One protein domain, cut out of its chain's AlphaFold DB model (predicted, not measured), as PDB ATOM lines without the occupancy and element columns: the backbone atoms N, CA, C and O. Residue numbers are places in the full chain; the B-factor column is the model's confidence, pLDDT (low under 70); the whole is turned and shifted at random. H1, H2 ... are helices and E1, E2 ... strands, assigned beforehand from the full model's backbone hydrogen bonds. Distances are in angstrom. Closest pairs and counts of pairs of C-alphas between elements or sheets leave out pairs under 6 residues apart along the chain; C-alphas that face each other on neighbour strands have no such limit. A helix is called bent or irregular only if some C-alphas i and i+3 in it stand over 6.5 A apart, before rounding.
ATOM      1  N   THR A  56      34.673  62.835  -2.779       81.75
ATOM      2  CA  THR A  56      35.785  61.934  -3.084       81.75
ATOM      3  C   THR A  56      35.274  60.804  -3.965       81.75
ATOM      4  O   THR A  56      34.186  60.269  -3.730       81.75
ATOM      5  N   ARG A  57      36.059  60.408  -4.966       83.56
ATOM      6  CA  ARG A  57      35.777  59.246  -5.816       83.56
ATOM      7  C   ARG A  57      36.996  58.336  -5.844       83.56
ATOM      8  O   ARG A  57      38.105  58.818  -6.044       83.56
ATOM      9  N   LYS A  58      36.785  57.030  -5.691       81.12
ATOM     10  CA  LYS A  58      37.807  55.995  -5.882       81.12
ATOM     11  C   LYS A  58      37.282  55.004  -6.910       81.12
ATOM     12  O   LYS A  58      36.155  54.527  -6.800       81.12
ATOM     13  N   THR A  59      38.100  54.725  -7.913       84.25
ATOM     14  CA  THR A  59      37.820  53.699  -8.920       84.25
ATOM     15  C   THR A  59      38.906  52.647  -8.830       84.25
ATOM     16  O   THR A  59      40.084  52.997  -8.788       84.25
ATOM     17  N   GLY A  60      38.514  51.379  -8.795       83.12
ATOM     18  CA  GLY A  60      39.435  50.252  -8.818       83.12
ATOM     19  C   GLY A  60      39.029  49.207  -9.846       83.12
ATOM     20  O   GLY A  60      37.840  48.989 -10.093       83.12
ATOM     21  N   GLN A  61      40.030  48.578 -10.456       88.81
ATOM     22  CA  GLN A  61      39.848  47.385 -11.275       88.81
ATOM     23  C   GLN A  61      40.140  46.157 -10.428       88.81
ATOM     24  O   GLN A  61      41.138  46.118  -9.712       88.81
ATOM     25  N   TYR A  62      39.269  45.163 -10.522       88.12
ATOM     26  CA  TYR A  62      39.341  43.958  -9.715       88.12
ATOM     27  C   TYR A  62      39.137  42.723 -10.581       88.12
ATOM     28  O   TYR A  62      38.419  42.753 -11.582       88.12
ATOM     29  N   GLY A  63      39.759  41.627 -10.165       90.75
ATOM     30  CA  GLY A  63      39.495  40.288 -10.665       90.75
ATOM     31  C   GLY A  63      39.096  39.374  -9.516       90.75
ATOM     32  O   GLY A  63      39.570  39.531  -8.395       90.75
ATOM     33  N   VAL A  64      38.230  38.403  -9.768       90.38
ATOM     34  CA  VAL A  64      37.872  37.378  -8.788       90.38
ATOM     35  C   VAL A  64      38.081  36.017  -9.416       90.38
ATOM     36  O   VAL A  64      37.509  35.696 -10.456       90.38
ATOM     37  N   GLY A  65      38.923  35.228  -8.760       91.56
ATOM     38  CA  GLY A  65      39.145  33.827  -9.071       91.56
ATOM     39  C   GLY A  65      38.401  32.950  -8.082       91.56
ATOM     40  O   GLY A  65      38.559  33.102  -6.871       91.56
ATOM     41  N   VAL A  66      37.611  32.007  -8.576       90.88
ATOM     42  CA  VAL A  66      36.896  31.049  -7.734       90.88
ATOM     43  C   VAL A  66      37.076  29.641  -8.275       90.88
ATOM     44  O   VAL A  66      37.014  29.429  -9.480       90.88
ATOM     45  N   VAL A  67      37.295  28.679  -7.382       90.44
ATOM     46  CA  VAL A  67      37.321  27.250  -7.708       90.44
ATOM     47  C   VAL A  67      36.338  26.536  -6.797       90.44
ATOM     48  O   VAL A  67      36.409  26.672  -5.572       90.44
ATOM     49  N   ASN A  68      35.395  25.795  -7.370       89.75
ATOM     50  CA  ASN A  68      34.440  25.018  -6.586       89.75
ATOM     51  C   ASN A  68      35.059  23.697  -6.083       89.75
ATOM     52  O   ASN A  68      36.193  23.349  -6.407       89.75
ATOM     53  N   GLN A  69      34.311  22.935  -5.281       86.62
ATOM     54  CA  GLN A  69      34.799  21.665  -4.721       86.62
ATOM     55  C   GLN A  69      35.035  20.567  -5.772       86.62
ATOM     56  O   GLN A  69      35.733  19.598  -5.494       86.62
ATOM     57  N   GLN A  70      34.484  20.724  -6.976       86.75
ATOM     58  CA  GLN A  70      34.667  19.806  -8.102       86.75
ATOM     59  C   GLN A  70      35.898  20.174  -8.951       86.75
ATOM     60  O   GLN A  70      36.191  19.490  -9.928       86.75
ATOM     61  N   GLY A  71      36.621  21.242  -8.591       86.94
ATOM     62  CA  GLY A  71      37.782  21.732  -9.335       86.94
ATOM     63  C   GLY A  71      37.431  22.622 -10.528       86.94
ATOM     64  O   GLY A  71      38.320  22.988 -11.289       86.94
ATOM     65  N   GLN A  72      36.164  23.003 -10.706       89.19
ATOM     66  CA  GLN A  72      35.785  23.942 -11.760       89.19
ATOM     67  C   GLN A  72      36.187  25.354 -11.342       89.19
ATOM     68  O   GLN A  72      35.764  25.841 -10.289       89.19
ATOM     69  N   ALA A  73      37.007  25.992 -12.172       90.94
ATOM     70  CA  ALA A  73      37.505  27.334 -11.944       90.94
ATOM     71  C   ALA A  73      36.774  28.361 -12.814       90.94
ATOM     72  O   ALA A  73      36.447  28.096 -13.968       90.94
ATOM     73  N   ARG A  74      36.563  29.558 -12.268       90.88
ATOM     74  CA  ARG A  74      36.107  30.741 -13.003       90.88
ATOM     75  C   ARG A  74      36.964  31.935 -12.614       90.88
ATOM     76  O   ARG A  74      37.356  32.076 -11.456       90.88
ATOM     77  N   PHE A  75      37.220  32.793 -13.590       92.25
ATOM     78  CA  PHE A  75      37.867  34.076 -13.388       92.25
ATOM     79  C   PHE A  75      37.084  35.153 -14.128       92.25
ATOM     80  O   PHE A  75      36.782  35.001 -15.312       92.25
ATOM     81  N   PHE A  76      36.755  36.226 -13.418       91.44
ATOM     82  CA  PHE A  76      36.056  37.369 -13.986       91.44
ATOM     83  C   PHE A  76      36.618  38.676 -13.444       91.44
ATOM     84  O   PHE A  76      37.158  38.726 -12.339       91.44
ATOM     85  N   THR A  77      36.469  39.738 -14.222       91.94
ATOM     86  CA  THR A  77      36.921  41.087 -13.900       91.94
ATOM     87  C   THR A  77      35.743  42.033 -13.764       91.94
ATOM     88  O   THR A  77      34.683  41.825 -14.352       91.94
ATOM     89  N   PHE A  78      35.931  43.098 -12.998       89.06
ATOM     90  CA  PHE A  78      34.982  44.197 -12.923       89.06
ATOM     91  C   PHE A  78      35.675  45.494 -12.519       89.06
ATOM     92  O   PHE A  78      36.755  45.501 -11.930       89.06
ATOM     93  N   THR A  79      35.020  46.611 -12.817       87.88
ATOM     94  CA  THR A  79      35.415  47.925 -12.300       87.88
ATOM     95  C   THR A  79      34.465  48.327 -11.186       87.88
ATOM     96  O   THR A  79      33.251  48.262 -11.360       87.88
ATOM     97  N   LEU A  80      35.002  48.776 -10.058       83.38
ATOM     98  CA  LEU A  80      34.217  49.280  -8.943       83.38
ATOM     99  C   LEU A  80      34.530  50.760  -8.746       83.38
ATOM    100  O   LEU A  80      35.670  51.144  -8.498       83.38
ATOM    101  N   GLU A  81      33.508  51.590  -8.889       84.69
ATOM    102  CA  GLU A  81      33.567  53.029  -8.679       84.69
ATOM    103  C   GLU A  81      32.717  53.360  -7.456       84.69
ATOM    104  O   GLU A  81      31.518  53.071  -7.404       84.69
ATOM    105  N   ALA A  82      33.352  53.960  -6.458       79.69
ATOM    106  CA  ALA A  82      32.698  54.363  -5.232       79.69
ATOM    107  C   ALA A  82      32.959  55.844  -4.965       79.69
ATOM    108  O   ALA A  82      34.069  56.347  -5.149       79.69
ATOM    109  N   SER A  83      31.915  56.552  -4.551       82.06
ATOM    110  CA  SER A  83      31.992  57.980  -4.259       82.06
ATOM    111  C   SER A  83      31.358  58.306  -2.919       82.06
ATOM    112  O   SER A  83      30.387  57.665  -2.513       82.06
ATOM    113  N   ARG A  84      31.913  59.295  -2.221       79.69
ATOM    114  CA  ARG A  84      31.386  59.758  -0.943       79.69
ATOM    115  C   ARG A  84      31.493  61.267  -0.837       79.69
ATOM    116  O   ARG A  84      32.544  61.849  -1.089       79.69
ATOM    117  N   GLU A  85      30.393  61.891  -0.442       79.75
ATOM    118  CA  GLU A  85      30.384  63.293  -0.044       79.75
ATOM    119  C   GLU A  85      31.100  63.457   1.297       79.75
ATOM    120  O   GLU A  85      30.828  62.723   2.254       79.75
ATOM    121  N   HIS A  86      31.980  64.453   1.389       72.56
ATOM    122  CA  HIS A  86      32.541  64.863   2.667       72.56
ATOM    123  C   HIS A  86      31.410  65.432   3.531       72.56
ATOM    124  O   HIS A  86      30.932  66.552   3.329       72.56
ATOM    125  N   LEU A  87      30.978  64.658   4.524       66.62
ATOM    126  CA  LEU A  87      30.290  65.227   5.676       66.62
ATOM    127  C   LEU A  87      31.307  66.089   6.430       66.62
ATOM    128  O   LEU A  87      32.490  65.756   6.436       66.62
ATOM    129  N   PHE A  88      30.844  67.180   7.046       60.22
ATOM    130  CA  PHE A  88      31.616  68.329   7.557       60.22
ATOM    131  C   PHE A  88      32.856  68.039   8.444       60.22
ATOM    132  O   PHE A  88      33.520  68.977   8.861       60.22
ATOM    133  N   HIS A  89      33.174  66.778   8.755       60.03
ATOM    134  CA  HIS A  89      34.243  66.353   9.663       60.03
ATOM    135  C   HIS A  89      35.118  65.197   9.118       60.03
ATOM    136  O   HIS A  89      35.940  64.661   9.855       60.03
ATOM    137  N   GLY A  90      34.954  64.773   7.857       62.50
ATOM    138  CA  GLY A  90      35.737  63.672   7.276       62.50
ATOM    139  C   GLY A  90      37.014  64.146   6.576       62.50
ATOM    140  O   GLY A  90      36.934  64.909   5.611       62.50
ATOM    141  N   THR A  91      38.181  63.661   7.017       74.06
ATOM    142  CA  THR A  91      39.433  63.820   6.254       74.06
ATOM    143  C   THR A  91      39.403  62.952   4.993       74.06
ATOM    144  O   THR A  91      38.713  61.933   4.961       74.06
ATOM    145  N   GLU A  92      40.166  63.317   3.959       74.06
ATOM    146  CA  GLU A  92      40.323  62.494   2.747       74.06
ATOM    147  C   GLU A  92      40.768  61.064   3.085       74.06
ATOM    148  O   GLU A  92      40.194  60.102   2.581       74.06
ATOM    149  N   GLN A  93      41.700  60.917   4.032       76.12
ATOM    150  CA  GLN A  93      42.168  59.616   4.505       76.12
ATOM    151  C   GLN A  93      41.028  58.763   5.079       76.12
ATOM    152  O   GLN A  93      40.933  57.578   4.773       76.12
ATOM    153  N   THR A  94      40.135  59.363   5.873       75.00
ATOM    154  CA  THR A  94      38.960  58.670   6.421       75.00
ATOM    155  C   THR A  94      38.050  58.163   5.304       75.00
ATOM    156  O   THR A  94      37.589  57.026   5.351       75.00
ATOM    157  N   VAL A  95      37.833  58.978   4.267       71.25
ATOM    158  CA  VAL A  95      37.010  58.581   3.120       71.25
ATOM    159  C   VAL A  95      37.663  57.437   2.345       71.25
ATOM    160  O   VAL A  95      36.972  56.492   1.976       71.25
ATOM    161  N   VAL A  96      38.981  57.468   2.139       74.31
ATOM    162  CA  VAL A  96      39.710  56.377   1.472       74.31
ATOM    163  C   VAL A  96      39.573  55.061   2.239       74.31
ATOM    164  O   VAL A  96      39.251  54.046   1.620       74.31
ATOM    165  N   THR A  97      39.745  55.078   3.563       76.44
ATOM    166  CA  THR A  97      39.565  53.889   4.412       76.44
ATOM    167  C   THR A  97      38.132  53.359   4.352       76.44
ATOM    168  O   THR A  97      37.921  52.156   4.218       76.44
ATOM    169  N   ASP A  98      37.129  54.236   4.369       74.69
ATOM    170  CA  ASP A  98      35.728  53.819   4.247       74.69
ATOM    171  C   ASP A  98      35.430  53.150   2.894       74.69
ATOM    172  O   ASP A  98      34.649  52.197   2.819       74.69
ATOM    173  N   LEU A  99      36.061  53.624   1.816       74.25
ATOM    174  CA  LEU A  99      35.948  53.010   0.494       74.25
ATOM    175  C   LEU A  99      36.641  51.637   0.429       74.25
ATOM    176  O   LEU A  99      36.160  50.749  -0.269       74.25
ATOM    177  N   GLU A 100      37.719  51.428   1.184       76.62
ATOM    178  CA  GLU A 100      38.376  50.118   1.311       76.62
ATOM    179  C   GLU A 100      37.505  49.115   2.077       76.62
ATOM    180  O   GLU A 100      37.278  48.011   1.585       76.62
ATOM    181  N   ILE A 101      36.905  49.527   3.202       77.75
ATOM    182  CA  ILE A 101      35.929  48.710   3.950       77.75
ATOM    183  C   ILE A 101      34.741  48.321   3.056       77.75
ATOM    184  O   ILE A 101      34.211  47.207   3.127       77.75
ATOM    185  N   TYR A 102      34.309  49.239   2.189       77.19
ATOM    186  CA  TYR A 102      33.266  48.972   1.207       77.19
ATOM    187  C   TYR A 102      33.689  47.879   0.207       77.19
ATOM    188  O   TYR A 102      32.901  46.971  -0.073       77.19
ATOM    189  N   PHE A 103      34.928  47.912  -0.291       76.38
ATOM    190  CA  PHE A 103      35.459  46.872  -1.178       76.38
ATOM    191  C   PHE A 103      35.561  45.512  -0.476       76.38
ATOM    192  O   PHE A 103      35.134  44.505  -1.043       76.38
ATOM    193  N   GLU A 104      36.019  45.468   0.776       77.38
ATOM    194  CA  GLU A 104      36.016  44.241   1.587       77.38
ATOM    195  C   GLU A 104      34.597  43.682   1.795       77.38
ATOM    196  O   GLU A 104      34.351  42.483   1.662       77.38
ATOM    197  N   SER A 105      33.622  44.554   2.056       79.88
ATOM    198  CA  SER A 105      32.222  44.147   2.236       79.88
ATOM    199  C   SER A 105      31.621  43.564   0.953       79.88
ATOM    200  O   SER A 105      30.877  42.579   0.993       79.88
ATOM    201  N   PHE A 106      31.948  44.149  -0.202       80.06
ATOM    202  CA  PHE A 106      31.512  43.646  -1.504       80.06
ATOM    203  C   PHE A 106      32.106  42.264  -1.808       80.06
ATOM    204  O   PHE A 106      31.400  41.373  -2.287       80.06
ATOM    205  N   THR A 107      33.381  42.049  -1.489       79.19
ATOM    206  CA  THR A 107      34.060  40.774  -1.757       79.19
ATOM    207  C   THR A 107      33.561  39.660  -0.836       79.19
ATOM    208  O   THR A 107      33.340  38.540  -1.306       79.19
ATOM    209  N   ASP A 108      33.252  39.960   0.431       81.62
ATOM    210  CA  ASP A 108      32.577  39.004   1.316       81.62
ATOM    211  C   ASP A 108      31.174  38.645   0.802       81.62
ATOM    212  O   ASP A 108      30.781  37.474   0.819       81.62
ATOM    213  N   HIS A 109      30.428  39.620   0.273       84.06
ATOM    214  CA  HIS A 109      29.126  39.363  -0.344       84.06
ATOM    215  C   HIS A 109      29.239  38.433  -1.564       84.06
ATOM    216  O   HIS A 109      28.503  37.445  -1.646       84.06
ATOM    217  N   LEU A 110      30.199  38.675  -2.464       84.62
ATOM    218  CA  LEU A 110      30.494  37.780  -3.590       84.62
ATOM    219  C   LEU A 110      30.809  36.357  -3.113       84.62
ATOM    220  O   LEU A 110      30.233  35.389  -3.616       84.62
ATOM    221  N   ARG A 111      31.670  36.215  -2.101       85.00
ATOM    222  CA  ARG A 111      32.039  34.914  -1.527       85.00
ATOM    223  C   ARG A 111      30.823  34.150  -0.997       85.00
ATOM    224  O   ARG A 111      30.714  32.937  -1.210       85.00
ATOM    225  N   ARG A 112      29.885  34.842  -0.340       86.25
ATOM    226  CA  ARG A 112      28.622  34.250   0.137       86.25
ATOM    227  C   ARG A 112      27.733  33.805  -1.023       86.25
ATOM    228  O   ARG A 112      27.205  32.698  -0.964       86.25
ATOM    229  N   MET A 113      27.611  34.608  -2.080       85.50
ATOM    230  CA  MET A 113      26.824  34.234  -3.262       85.50
ATOM    231  C   MET A 113      27.382  32.990  -3.961       85.50
ATOM    232  O   MET A 113      26.620  32.075  -4.263       85.50
ATOM    233  N   PHE A 114      28.702  32.892  -4.147       86.75
ATOM    234  CA  PHE A 114      29.311  31.675  -4.696       86.75
ATOM    235  C   PHE A 114      29.103  30.463  -3.790       86.75
ATOM    236  O   PHE A 114      28.819  29.374  -4.283       86.75
ATOM    237  N   SER A 115      29.178  30.654  -2.471       86.19
ATOM    238  CA  SER A 115      28.906  29.574  -1.517       86.19
ATOM    239  C   SER A 115      27.471  29.046  -1.637       86.19
ATOM    240  O   SER A 115      27.234  27.843  -1.563       86.19
ATOM    241  N   GLN A 116      26.502  29.941  -1.854       86.62
ATOM    242  CA  GLN A 116      25.107  29.565  -2.087       86.62
ATOM    243  C   GLN A 116      24.930  28.858  -3.434       86.62
ATOM    244  O   GLN A 116      24.290  27.809  -3.492       86.62
ATOM    245  N   HIS A 117      25.523  29.401  -4.498       83.56
ATOM    246  CA  HIS A 117      25.424  28.845  -5.845       83.56
ATOM    247  C   HIS A 117      26.019  27.433  -5.936       83.56
ATOM    248  O   HIS A 117      25.372  26.520  -6.445       83.56
ATOM    249  N   PHE A 118      27.203  27.214  -5.358       83.25
ATOM    250  CA  PHE A 118      27.852  25.901  -5.334       83.25
ATOM    251  C   PHE A 118      27.317  24.960  -4.246       83.25
ATOM    252  O   PHE A 118      27.843  23.858  -4.090       83.25
ATOM    253  N   LYS A 119      26.280  25.362  -3.491       85.31
ATOM    254  CA  LYS A 119      25.722  24.608  -2.351       85.31
ATOM    255  C   LYS A 119      26.790  24.200  -1.323       85.31
ATOM    256  O   LYS A 119      26.704  23.144  -0.703       85.31
ATOM    257  N   GLY A 120      27.805  25.038  -1.142       84.06
ATOM    258  CA  GLY A 120      28.958  24.774  -0.292       84.06
ATOM    259  C   GLY A 120      30.044  25.827  -0.482       84.06
ATOM    260  O   GLY A 120      30.067  26.536  -1.482       84.06
ATOM    261  N   TYR A 121      30.956  25.938   0.483       85.06
ATOM    262  CA  TYR A 121      32.069  26.883   0.378       85.06
ATOM    263  C   TYR A 121      32.976  26.532  -0.812       85.06
ATOM    264  O   TYR A 121      33.312  25.349  -0.969       85.06
ATOM    265  N   PRO A 122      33.408  27.530  -1.612       86.94
ATOM    266  CA  PRO A 122      34.370  27.299  -2.679       86.94
ATOM    267  C   PRO A 122      35.673  26.731  -2.106       86.94
ATOM    268  O   PRO A 122      36.064  27.041  -0.978       86.94
ATOM    269  N   ALA A 123      36.339  25.886  -2.891       87.69
ATOM    270  CA  ALA A 123      37.634  25.316  -2.538       87.69
ATOM    271  C   ALA A 123      38.737  26.387  -2.528       87.69
ATOM    272  O   ALA A 123      39.657  26.323  -1.711       87.69
ATOM    273  N   LEU A 124      38.603  27.395  -3.395       87.06
ATOM    274  CA  LEU A 124      39.426  28.599  -3.419       87.06
ATOM    275  C   LEU A 124      38.572  29.805  -3.818       87.06
ATOM    276  O   LEU A 124      37.763  29.726  -4.740       87.06
ATOM    277  N   PHE A 125      38.783  30.924  -3.134       88.19
ATOM    278  CA  PHE A 125      38.278  32.239  -3.512       88.19
ATOM    279  C   PHE A 125      39.434  33.227  -3.381       88.19
ATOM    280  O   PHE A 125      40.022  33.337  -2.307       88.19
ATOM    281  N   CYS A 126      39.772  33.911  -4.466       87.69
ATOM    282  CA  CYS A 126      40.903  34.821  -4.539       87.69
ATOM    283  C   CYS A 126      40.464  36.155  -5.139       87.69
ATOM    284  O   CYS A 126      39.745  36.186  -6.142       87.69
ATOM    285  N   LEU A 127      40.916  37.244  -4.520       87.38
ATOM    286  CA  LEU A 127      40.718  38.598  -5.007       87.38
ATOM    287  C   LEU A 127      42.010  39.100  -5.649       87.38
ATOM    288  O   LEU A 127      43.067  39.121  -5.015       87.38
ATOM    289  N   PHE A 128      41.884  39.524  -6.900       88.44
ATOM    290  CA  PHE A 128      42.919  40.206  -7.648       88.44
ATOM    291  C   PHE A 128      42.648  41.707  -7.617       88.44
ATOM    292  O   PHE A 128      41.569  42.154  -8.012       88.44
ATOM    293  N   ASP A 129      43.618  42.476  -7.148       86.88
ATOM    294  CA  ASP A 129      43.521  43.916  -6.959       86.88
ATOM    295  C   ASP A 129      44.386  44.631  -7.999       86.88
ATOM    296  O   ASP A 129      45.599  44.430  -8.063       86.88
ATOM    297  N   GLY A 130      43.746  45.421  -8.860       82.38
ATOM    298  CA  GLY A 130      44.406  46.258  -9.862       82.38
ATOM    299  C   GLY A 130      44.660  47.683  -9.385       82.38
ATOM    300  O   GLY A 130      45.048  48.533 -10.184       82.38
ATOM    301  N   THR A 131      44.396  47.984  -8.114       77.12
ATOM    302  CA  THR A 131      44.711  49.285  -7.526       77.12
ATOM    303  C   THR A 131      46.132  49.312  -6.970       77.12
ATOM    304  O   THR A 131      46.754  48.284  -6.722       77.12
ATOM    305  N   THR A 132      46.669  50.509  -6.731       62.00
ATOM    306  CA  THR A 132      47.981  50.691  -6.082       62.00
ATOM    307  C   THR A 132      47.970  50.352  -4.585       62.00
ATOM    308  O   THR A 132      49.009  50.436  -3.936       62.00
ATOM    309  N   SER A 133      46.808  50.011  -4.022       58.41
ATOM    310  CA  SER A 133      46.572  49.787  -2.594       58.41
ATOM    311  C   SER A 133      46.431  48.296  -2.279       58.41
ATOM    312  O   SER A 133      45.496  47.893  -1.592       58.41
ATOM    313  N   CYS A 134      47.351  47.469  -2.786       61.69
ATOM    314  CA  CYS A 134      47.336  46.033  -2.521       61.69
ATOM    315  C   CYS A 134      47.464  45.770  -1.015       61.69
ATOM    316  O   CYS A 134      48.516  46.016  -0.417       61.69
ATOM    317  N   LEU A 135      46.411  45.230  -0.402       63.59
ATOM    318  CA  LEU A 135      46.525  44.649   0.931       63.59
ATOM    319  C   LEU A 135      47.438  43.411   0.859       63.59
ATOM    320  O   LEU A 135      47.504  42.763  -0.188       63.59
ATOM    321  N   PRO A 136      48.137  43.035   1.947       57.31
ATOM    322  CA  PRO A 136      49.116  41.941   1.925       57.31
ATOM    323  C   PRO A 136      48.576  40.577   1.459       57.31
ATOM    324  O   PRO A 136      49.360  39.703   1.102       57.31
ATOM    325  N   TRP A 137      47.255  40.383   1.487       62.59
ATOM    326  CA  TRP A 137      46.566  39.161   1.061       62.59
ATOM    327  C   TRP A 137      45.902  39.273  -0.323       62.59
ATOM    328  O   TRP A 137      45.217  38.344  -0.750       62.59
ATOM    329  N   HIS A 138      46.068  40.394  -1.032       75.56
ATOM    330  CA  HIS A 138      45.577  40.557  -2.401       75.56
ATOM    331  C   HIS A 138      46.607  40.048  -3.410       75.56
ATOM    332  O   HIS A 138      47.813  40.243  -3.249       75.56
ATOM    333  N   VAL A 139      46.123  39.432  -4.488       82.81
ATOM    334  CA  VAL A 139      46.966  39.114  -5.642       82.81
ATOM    335  C   VAL A 139      46.962  40.319  -6.587       82.81
ATOM    336  O   VAL A 139      45.890  40.844  -6.865       82.81
ATOM    337  N   PRO A 140      48.104  40.783  -7.113       86.62
ATOM    338  CA  PRO A 140      48.097  41.851  -8.108       86.62
ATOM    339  C   PRO A 140      47.316  41.442  -9.362       86.62
ATOM    340  O   PRO A 140      47.490  40.333  -9.875       86.62
ATOM    341  N   LEU A 141      46.462  42.330  -9.867       88.88
ATOM    342  CA  LEU A 141      45.770  42.140 -11.139       88.88
ATOM    343  C   LEU A 141      46.632  42.674 -12.291       88.88
ATOM    344  O   LEU A 141      46.781  43.884 -12.443       88.88
ATOM    345  N   ASP A 142      47.142  41.777 -13.137       88.06
ATOM    346  CA  ASP A 142      47.842  42.132 -14.377       88.06
ATOM    347  C   ASP A 142      47.241  41.367 -15.562       88.06
ATOM    348  O   ASP A 142      47.621  40.241 -15.886       88.06
ATOM    349  N   LEU A 143      46.274  42.006 -16.222       86.62
ATOM    350  CA  LEU A 143      45.573  41.434 -17.372       86.62
ATOM    351  C   LEU A 143      46.461  41.309 -18.618       86.62
ATOM    352  O   LEU A 143      46.134  40.537 -19.520       86.62
ATOM    353  N   GLN A 144      47.561  42.066 -18.688       87.56
ATOM    354  CA  GLN A 144      48.507  42.014 -19.805       87.56
ATOM    355  C   GLN A 144      49.524  40.890 -19.610       87.56
ATOM    356  O   GLN A 144      49.989  40.302 -20.587       87.56
ATOM    357  N   ASN A 145      49.831  40.553 -18.356       87.12
ATOM    358  CA  ASN A 145      50.734  39.472 -18.003       87.12
ATOM    359  C   ASN A 145      50.141  38.517 -16.950       87.12
ATOM    360  O   ASN A 145      50.590  38.485 -15.797       87.12
ATOM    361  N   PRO A 146      49.220  37.621 -17.357       85.81
ATOM    362  CA  PRO A 146      48.673  36.603 -16.463       85.81
ATOM    363  C   PRO A 146      49.714  35.688 -15.811       85.81
ATOM    364  O   PRO A 146      49.454  35.082 -14.771       85.81
ATOM    365  N   GLY A 147      50.911  35.574 -16.398       85.38
ATOM    366  CA  GLY A 147      52.017  34.826 -15.807       85.38
ATOM    367  C   GLY A 147      52.422  35.366 -14.433       85.38
ATOM    368  O   GLY A 147      52.719  34.575 -13.536       85.38
ATOM    369  N   GLN A 148      52.362  36.687 -14.229       85.25
ATOM    370  CA  GLN A 148      52.637  37.298 -12.925       85.25
ATOM    371  C   GLN A 148      51.563  36.940 -11.897       85.25
ATOM    372  O   GLN A 148      51.896  36.530 -10.784       85.25
ATOM    373  N   MET A 149      50.287  36.993 -12.289       88.00
ATOM    374  CA  MET A 149      49.163  36.571 -11.445       88.00
ATOM    375  C   MET A 149      49.330  35.112 -10.986       88.00
ATOM    376  O   MET A 149      49.179  34.799  -9.805       88.00
ATOM    377  N   CYS A 150      49.724  34.217 -11.900       84.81
ATOM    378  CA  CYS A 150      50.007  32.809 -11.600       84.81
ATOM    379  C   CYS A 150      51.168  32.616 -10.609       84.81
ATOM    380  O   CYS A 150      51.131  31.678  -9.800       84.81
ATOM    381  N   GLY A 151      52.196  33.466 -10.693       83.06
ATOM    382  CA  GLY A 151      53.344  33.466  -9.787       83.06
ATOM    383  C   GLY A 151      52.953  33.859  -8.364       83.06
ATOM    384  O   GLY A 151      53.275  33.135  -7.423       83.06
ATOM    385  N   PHE A 152      52.183  34.940  -8.211       82.44
ATOM    386  CA  PHE A 152      51.674  35.376  -6.906       82.44
ATOM    387  C   PHE A 152      50.678  34.384  -6.290       82.44
ATOM    388  O   PHE A 152      50.737  34.115  -5.096       82.44
ATOM    389  N   LEU A 153      49.812  33.744  -7.081       81.81
ATOM    390  CA  LEU A 153      48.905  32.721  -6.545       81.81
ATOM    391  C   LEU A 153      49.633  31.568  -5.831       81.81
ATOM    392  O   LEU A 153      49.114  31.031  -4.853       81.81
ATOM    393  N   ALA A 154      50.829  31.184  -6.293       75.75
ATOM    394  CA  ALA A 154      51.612  30.143  -5.621       75.75
ATOM    395  C   ALA A 154      52.078  30.565  -4.221       75.75
ATOM    396  O   ALA A 154      52.188  29.718  -3.330       75.75
ATOM    397  N   THR A 155      52.325  31.860  -4.008       74.25
ATOM    398  CA  THR A 155      52.762  32.384  -2.710       74.25
ATOM    399  C   THR A 155      51.590  32.542  -1.734       74.25
ATOM    400  O   THR A 155      51.788  32.387  -0.528       74.25
ATOM    401  N   CYS A 156      50.362  32.714  -2.241       66.25
ATOM    402  CA  CYS A 156      49.110  32.766  -1.467       66.25
ATOM    403  C   CYS A 156      48.539  31.383  -1.070       66.25
ATOM    404  O   CYS A 156      47.469  31.297  -0.471       66.25
ATOM    405  N   SER A 157      49.241  30.281  -1.360       57.84
ATOM    406  CA  SER A 157      48.782  28.894  -1.126       57.84
ATOM    407  C   SER A 157      48.406  28.545   0.324       57.84
ATOM    408  O   SER A 157      47.731  27.543   0.556       57.84
ATOM    409  N   LYS A 158      48.793  29.372   1.305       59.25
ATOM    410  CA  LYS A 158      48.464  29.189   2.730       59.25
ATOM    411  C   LYS A 158      46.975  29.385   3.049       59.25
ATOM    412  O   LYS A 158      46.525  28.874   4.073       59.25
ATOM    413  N   ASP A 159      46.231  30.052   2.167       57.41
ATOM    414  CA  ASP A 159      44.800  30.342   2.338       57.41
ATOM    415  C   ASP A 159      43.880  29.323   1.639       57.41
ATOM    416  O   ASP A 159      42.652  29.406   1.732       57.41
ATOM    417  N   VAL A 160      44.450  28.320   0.956       62.03
ATOM    418  CA  VAL A 160      43.687  27.205   0.380       62.03
ATOM    419  C   VAL A 160      43.227  26.279   1.507       62.03
ATOM    420  O   VAL A 160      44.012  25.896   2.378       62.03
ATOM    421  N   ARG A 161      41.944  25.887   1.507       61.59
ATOM    422  CA  ARG A 161      41.417  24.954   2.516       61.59
ATOM    423  C   ARG A 161      42.224  23.649   2.518       61.59
ATOM    424  O   ARG A 161      42.378  23.014   1.481       61.59
ATOM    425  N   LYS A 162      42.674  23.240   3.711       57.34
ATOM    426  CA  LYS A 162      43.595  22.108   3.941       57.34
ATOM    427  C   LYS A 162      43.096  20.749   3.429       57.34
ATOM    428  O   LYS A 162      43.916  19.872   3.189       57.34
ATOM    429  N   ASP A 163      41.786  20.586   3.249       62.69
ATOM    430  CA  ASP A 163      41.165  19.297   2.908       62.69
ATOM    431  C   ASP A 163      41.178  18.975   1.406       62.69
ATOM    432  O   ASP A 163      40.789  17.883   1.002       62.69
ATOM    433  N   ALA A 164      41.613  19.911   0.562       63.25
ATOM    434  CA  ALA A 164      41.635  19.727  -0.878       63.25
ATOM    435  C   ALA A 164      43.057  19.903  -1.417       63.25
ATOM    436  O   ALA A 164      43.782  20.767  -0.942       63.25
ATOM    437  N   ALA A 165      43.458  19.076  -2.391       80.62
ATOM    438  CA  ALA A 165      44.806  19.085  -2.965       80.62
ATOM    439  C   ALA A 165      45.151  20.493  -3.502       80.62
ATOM    440  O   ALA A 165      44.690  20.852  -4.593       80.62
ATOM    441  N   PRO A 166      45.936  21.299  -2.763       78.12
ATOM    442  CA  PRO A 166      45.982  22.742  -2.980       78.12
ATOM    443  C   PRO A 166      46.631  23.085  -4.320       78.12
ATOM    444  O   PRO A 166      46.183  23.993  -5.013       78.12
ATOM    445  N   GLU A 167      47.609  22.286  -4.744       83.12
ATOM    446  CA  GLU A 167      48.260  22.426  -6.045       83.12
ATOM    447  C   GLU A 167      47.287  22.226  -7.210       83.12
ATOM    448  O   GLU A 167      47.285  23.020  -8.146       83.12
ATOM    449  N   LYS A 168      46.399  21.224  -7.137       85.88
ATOM    450  CA  LYS A 168      45.402  20.974  -8.192       85.88
ATOM    451  C   LYS A 168      44.383  22.108  -8.285       85.88
ATOM    452  O   LYS A 168      43.959  22.463  -9.383       85.88
ATOM    453  N   ILE A 169      43.994  22.681  -7.147       86.19
ATOM    454  CA  ILE A 169      43.051  23.805  -7.096       86.19
ATOM    455  C   ILE A 169      43.677  25.068  -7.676       86.19
ATOM    456  O   ILE A 169      43.064  25.727  -8.515       86.19
ATOM    457  N   ILE A 170      44.903  25.389  -7.257       85.81
ATOM    458  CA  ILE A 170      45.641  26.539  -7.783       85.81
ATOM    459  C   ILE A 170      45.841  26.376  -9.291       85.81
ATOM    460  O   ILE A 170      45.601  27.323 -10.038       85.81
ATOM    461  N   GLU A 171      46.210  25.180  -9.752       88.00
ATOM    462  CA  GLU A 171      46.389  24.923 -11.178       88.00
ATOM    463  C   GLU A 171      45.081  25.079 -11.956       88.00
ATOM    464  O   GLU A 171      45.065  25.724 -13.000       88.00
ATOM    465  N   SER A 172      43.958  24.609 -11.405       89.31
ATOM    466  CA  SER A 172      42.640  24.813 -12.018       89.31
ATOM    467  C   SER A 172      42.355  26.303 -12.230       89.31
ATOM    468  O   SER A 172      41.968  26.702 -13.327       89.31
ATOM    469  N   LEU A 173      42.634  27.156 -11.236       88.94
ATOM    470  CA  LEU A 173      42.473  28.603 -11.394       88.94
ATOM    471  C   LEU A 173      43.426  29.192 -12.443       88.94
ATOM    472  O   LEU A 173      43.006  30.001 -13.265       88.94
ATOM    473  N   ARG A 174      44.691  28.762 -12.476       89.44
ATOM    474  CA  ARG A 174      45.676  29.240 -13.462       89.44
ATOM    475  C   ARG A 174      45.258  28.981 -14.905       89.44
ATOM    476  O   ARG A 174      45.554  29.802 -15.773       89.44
ATOM    477  N   THR A 175      44.556  27.877 -15.171       89.69
ATOM    478  CA  THR A 175      44.078  27.573 -16.531       89.69
ATOM    479  C   THR A 175      43.063  28.591 -17.052       89.69
ATOM    480  O   THR A 175      43.011  28.816 -18.260       89.69
ATOM    481  N   VAL A 176      42.314  29.252 -16.158       89.25
ATOM    482  CA  VAL A 176      41.268  30.227 -16.511       89.25
ATOM    483  C   VAL A 176      41.710  31.688 -16.368       89.25
ATOM    484  O   VAL A 176      40.958  32.586 -16.726       89.25
ATOM    485  N   LEU A 177      42.944  31.953 -15.919       89.00
ATOM    486  CA  LEU A 177      43.534  33.302 -15.902       89.00
ATOM    487  C   LEU A 177      44.016  33.769 -17.286       89.00
ATOM    488  O   LEU A 177      44.813  34.693 -17.379       89.00
ATOM    489  N   ARG A 178      43.584  33.147 -18.385       86.19
ATOM    490  CA  ARG A 178      44.006  33.521 -19.743       86.19
ATOM    491  C   ARG A 178      42.871  34.239 -20.483       86.19
ATOM    492  O   ARG A 178      41.713  33.897 -20.256       86.19
ATOM    493  N   PRO A 179      43.173  35.196 -21.378       82.44
ATOM    494  CA  PRO A 179      42.151  35.821 -22.211       82.44
ATOM    495  C   PRO A 179      41.419  34.795 -23.103       82.44
ATOM    496  O   PRO A 179      42.049  33.831 -23.546       82.44
ATOM    497  N   PRO A 180      40.135  35.024 -23.446       84.38
ATOM    498  CA  PRO A 180      39.309  36.160 -23.036       84.38
ATOM    499  C   PRO A 180      38.761  36.003 -21.609       84.38
ATOM    500  O   PRO A 180      38.262  34.945 -21.235       84.38
ATOM    501  N   PHE A 181      38.821  37.083 -20.828       84.81
ATOM    502  CA  PHE A 181      38.278  37.114 -19.471       84.81
ATOM    503  C   PHE A 181      36.773  37.358 -19.483       84.81
ATOM    504  O   PHE A 181      36.238  38.032 -20.366       84.81
ATOM    505  N   GLU A 182      36.086  36.849 -18.467       88.38
ATOM    506  CA  GLU A 182      34.713  37.251 -18.217       88.38
ATOM    507  C   GLU A 182      34.696  38.672 -17.633       88.38
ATOM    508  O   GLU A 182      35.134  38.882 -16.511       88.38
ATOM    509  N   ASP A 183      34.180  39.649 -18.377       88.56
ATOM    510  CA  ASP A 183      34.009  41.018 -17.881       88.56
ATOM    511  C   ASP A 183      32.572  41.239 -17.394       88.56
ATOM    512  O   ASP A 183      31.608  41.107 -18.152       88.56
ATOM    513  N   TRP A 184      32.420  41.567 -16.113       88.44
ATOM    514  CA  TRP A 184      31.132  41.911 -15.509       88.44
ATOM    515  C   TRP A 184      30.803  43.404 -15.628       88.44
ATOM    516  O   TRP A 184      29.705  43.821 -15.244       88.44
ATOM    517  N   GLY A 185      31.708  44.209 -16.188       87.06
ATOM    518  CA  GLY A 185      31.556  45.640 -16.412       87.06
ATOM    519  C   GLY A 185      31.755  46.472 -15.146       87.06
ATOM    520  O   GLY A 185      32.441  46.076 -14.200       87.06
ATOM    521  N   SER A 186      31.157  47.666 -15.127       85.38
ATOM    522  CA  SER A 186      31.315  48.615 -14.019       85.38
ATOM    523  C   SER A 186      30.167  48.563 -13.009       85.38
ATOM    524  O   SER A 186      28.992  48.430 -13.373       85.38
ATOM    525  N   PHE A 187      30.522  48.735 -11.741       81.31
ATOM    526  CA  PHE A 187      29.648  48.818 -10.576       81.31
ATOM    527  C   PHE A 187      29.854  50.203  -9.946       81.31
ATOM    528  O   PHE A 187      30.982  50.544  -9.599       81.31
ATOM    529  N   ARG A 188      28.796  51.021  -9.836       80.25
ATOM    530  CA  ARG A 188      28.860  52.405  -9.330       80.25
ATOM    531  C   ARG A 188      28.026  52.582  -8.073       80.25
ATOM    532  O   ARG A 188      26.814  52.391  -8.125       80.25
ATOM    533  N   VAL A 189      28.634  52.984  -6.962       70.69
ATOM    534  CA  VAL A 189      27.898  53.241  -5.713       70.69
ATOM    535  C   VAL A 189      28.251  54.577  -5.096       70.69
ATOM    536  O   VAL A 189      29.411  54.967  -4.978       70.69
ATOM    537  N   GLU A 190      27.214  55.253  -4.625       70.56
ATOM    538  CA  GLU A 190      27.356  56.280  -3.609       70.56
ATOM    539  C   GLU A 190      27.464  55.581  -2.255       70.56
ATOM    540  O   GLU A 190      26.514  54.934  -1.807       70.56
ATOM    541  N   ALA A 191      28.631  55.663  -1.617       64.25
ATOM    542  CA  ALA A 191      28.929  55.021  -0.343       64.25
ATOM    543  C   ALA A 191      28.175  55.726   0.803       64.25
ATOM    544  O   ALA A 191      28.766  56.392   1.651       64.25
ATOM    545  N   ARG A 192      26.840  55.616   0.795       58.81
ATOM    546  CA  ARG A 192      25.944  56.147   1.828       58.81
ATOM    547  C   ARG A 192      25.731  55.139   2.963       58.81
ATOM    548  O   ARG A 192      25.555  55.570   4.098       58.81
ATOM    549  N   ASN A 193      25.747  53.822   2.691       57.72
ATOM    550  CA  ASN A 193      25.668  52.765   3.712       57.72
ATOM    551  C   ASN A 193      26.137  51.382   3.183       57.72
ATOM    552  O   ASN A 193      25.915  51.042   2.023       57.72
ATOM    553  N   VAL A 194      26.729  50.543   4.039       51.00
ATOM    554  CA  VAL A 194      27.143  49.158   3.713       51.00
ATOM    555  C   VAL A 194      25.929  48.270   3.395       51.00
ATOM    556  O   VAL A 194      26.014  47.342   2.598       51.00
ATOM    557  N   SER A 195      24.755  48.581   3.953       53.19
ATOM    558  CA  SER A 195      23.507  47.850   3.685       53.19
ATOM    559  C   SER A 195      22.982  48.006   2.250       53.19
ATOM    560  O   SER A 195      22.247  47.141   1.773       53.19
ATOM    561  N   THR A 196      23.385  49.058   1.527       56.38
ATOM    562  CA  THR A 196      22.944  49.327   0.143       56.38
ATOM    563  C   THR A 196      23.633  48.416  -0.886       56.38
ATOM    564  O   THR A 196      23.114  48.222  -1.989       56.38
ATOM    565  N   LEU A 197      24.754  47.785  -0.503       53.62
ATOM    566  CA  LEU A 197      25.481  46.793  -1.305       53.62
ATOM    567  C   LEU A 197      24.645  45.553  -1.608       53.62
ATOM    568  O   LEU A 197      24.629  45.077  -2.743       53.62
ATOM    569  N   LYS A 198      23.938  45.050  -0.592       55.25
ATOM    570  CA  LYS A 198      23.173  43.804  -0.690       55.25
ATOM    571  C   LYS A 198      22.033  43.922  -1.704       55.25
ATOM    572  O   LYS A 198      21.738  42.968  -2.397       55.25
ATOM    573  N   PHE A 199      21.412  45.092  -1.826       50.50
ATOM    574  CA  PHE A 199      20.229  45.250  -2.674       50.50
ATOM    575  C   PHE A 199      20.564  45.548  -4.146       50.50
ATOM    576  O   PHE A 199      19.848  45.111  -5.039       50.50
ATOM    577  N   THR A 200      21.654  46.273  -4.419       61.66
ATOM    578  CA  THR A 200      21.896  46.825  -5.770       61.66
ATOM    579  C   THR A 200      22.552  45.825  -6.724       61.66
ATOM    580  O   THR A 200      22.321  45.876  -7.931       61.66
ATOM    581  N   TYR A 201      23.367  44.901  -6.208       68.38
ATOM    582  CA  TYR A 201      24.199  44.035  -7.056       68.38
ATOM    583  C   TYR A 201      23.936  42.556  -6.927       68.38
ATOM    584  O   TYR A 201      24.408  41.798  -7.770       68.38
ATOM    585  N   GLU A 202      23.155  42.153  -5.931       70.75
ATOM    586  CA  GLU A 202      22.812  40.755  -5.721       70.75
ATOM    587  C   GLU A 202      22.158  40.168  -6.981       70.75
ATOM    588  O   GLU A 202      22.614  39.143  -7.471       70.75
ATOM    589  N   GLU A 203      21.195  40.854  -7.601       74.56
ATOM    590  CA  GLU A 203      20.542  40.361  -8.825       74.56
ATOM    591  C   GLU A 203      21.464  40.345 -10.051       74.56
ATOM    592  O   GLU A 203      21.435  39.397 -10.838       74.56
ATOM    593  N   ARG A 204      22.340  41.346 -10.209       78.00
ATOM    594  CA  ARG A 204      23.288  41.392 -11.335       78.00
ATOM    595  C   ARG A 204      24.346  40.297 -11.209       78.00
ATOM    596  O   ARG A 204      24.616  39.599 -12.182       78.00
ATOM    597  N   CYS A 205      24.904  40.113 -10.014       80.75
ATOM    598  CA  CYS A 205      25.859  39.049  -9.738       80.75
ATOM    599  C   CYS A 205      25.196  37.673  -9.816       80.75
ATOM    600  O   CYS A 205      25.756  36.790 -10.452       80.75
ATOM    601  N   LYS A 206      23.987  37.488  -9.265       79.69
ATOM    602  CA  LYS A 206      23.209  36.251  -9.441       79.69
ATOM    603  C   LYS A 206      22.997  35.949 -10.914       79.69
ATOM    604  O   LYS A 206      23.278  34.838 -11.337       79.69
ATOM    605  N   THR A 207      22.558  36.926 -11.704       79.75
ATOM    606  CA  THR A 207      22.357  36.742 -13.145       79.75
ATOM    607  C   THR A 207      23.659  36.334 -13.828       79.75
ATOM    608  O   THR A 207      23.672  35.353 -14.563       79.75
ATOM    609  N   ALA A 208      24.777  37.008 -13.542       77.88
ATOM    610  CA  ALA A 208      26.080  36.673 -14.121       77.88
ATOM    611  C   ALA A 208      26.564  35.266 -13.720       77.88
ATOM    612  O   ALA A 208      27.018  34.496 -14.570       77.88
ATOM    613  N   ILE A 209      26.392  34.893 -12.451       79.94
ATOM    614  CA  ILE A 209      26.723  33.562 -11.932       79.94
ATOM    615  C   ILE A 209      25.852  32.491 -12.607       79.94
ATOM    616  O   ILE A 209      26.387  31.486 -13.058       79.94
ATOM    617  N   MET A 210      24.541  32.726 -12.729       76.44
ATOM    618  CA  MET A 210      23.557  31.769 -13.259       76.44
ATOM    619  C   MET A 210      23.566  31.668 -14.791       76.44
ATOM    620  O   MET A 210      23.196  30.635 -15.338       76.44
ATOM    621  N   SER A 211      23.969  32.730 -15.492       71.94
ATOM    622  CA  SER A 211      23.973  32.792 -16.961       71.94
ATOM    623  C   SER A 211      25.077  31.963 -17.619       71.94
ATOM    624  O   SER A 211      25.047  31.774 -18.835       71.94
ATOM    625  N   LYS A 212      26.053  31.478 -16.842       61.38
ATOM    626  CA  LYS A 212      27.182  30.700 -17.352       61.38
ATOM    627  C   LYS A 212      27.415  29.468 -16.471       61.38
ATOM    628  O   LYS A 212      27.668  29.660 -15.279       61.38
TER     629      LYS A 212
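What this domain is: This is residues 56 to 212 of the 213 residues of an uncharacterized protein of Pseudomonas fluorescens (UniProt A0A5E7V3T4). What is the main picture? A twisted sheet of four strands curls round the long helix H1 on one face; H4 lies on that face too, by the edge strand E4, while H3 crosses the opposite face near the end of E1 and the start of E2, with H2 beside H3 and off the sheet. What is it made of? The printed part has 157 residues with four named helices and four named strands, mixed in class, in the order E1 E2 H1 E3 H2 H3 E4 H4. The sheet runs E3 E1 E2 E4 and is mixed, and the whole is compact, with a radius of gyration of the C-alphas of 16.0 A and spans of 52 by 30 by 30 A.

Where its parts are: Where are the strands? E1, residues 56 to 67, begins at C-alpha 56 (35.785, 61.934, -3.084) and is 35.0 A long; E2, residues 73 to 85, is 38.5 A long. E3 is residues 124 to 129 and E4 residues 182 to 190. Where are the helices? H1, residues 92 to 117, is 37.8 A long; H2 is residues 146 to 155 and H3 residues 166 to 176. H4, residues 196 to 210, ends at C-alpha 210 (23.557, 31.769, -13.259) and is irregular, with C-alphas 200 and 203 7.3 A apart.

How they stand to each other: How do the strands pair? E1 and E2 are an antiparallel hairpin, with N 60 and O 80 2.9 A apart; E3 and E1 are antiparallel, with N 65 and O 126 2.9 A apart. E2 and E4 are parallel, with N 79 and O 185 3.0 A apart. What is on the sheet? In three layers, helices on both faces of a sheet, H1 and H4 are on one face and H3 on the other; the closest C-alphas are Ala 82 of E2 and Leu 99 of H1, 6.7 A, Trp 184 of E4 and Ala 208 of H4, 7.4 A, and Ala 73 of E2 and Leu 173 of H3, 5.2 A. H3, at a height over the sheet of 7.4 A, runs across the strands, at 76 degrees to E2 on the local plane. E2, H1, E3 and E3, H2 H3, E4 are split strand-helix-strand units, same-way strands with others between them, both with right-handed crossovers. Which helices touch? Residues 106 to 117 of H1 alone touch H4, closest at the C-alphas of Phe 106 and Leu 197, 6.8 A, at a steep tilt of 40 degrees, the same way. H2, not on the sheet, only just touches H3 in a helical hairpin, with 3 pairs of C-alphas within 8 A, the closest those of Cys 150 and Arg 174, 5.9 A. Every O i to N i+4 pair is within hydrogen-bond range in H1, against 4 of 6 in H2, 6 of 7 in H3 and 7 of 11 in H4.

The domain as a whole: How far does it reach? The two C-alphas farthest apart, Phe 88 and Ala 165, are 52.1 A apart. Is anything cut or long? The printed part has no cut, and the link from E3 to H2, 16 residues, is long. Where is confidence low? Mean pLDDT of the printed part is 78.7, and residues 87 to 90, 132 to 137, 156 to 164, 191 to 201 and 212 are under 70.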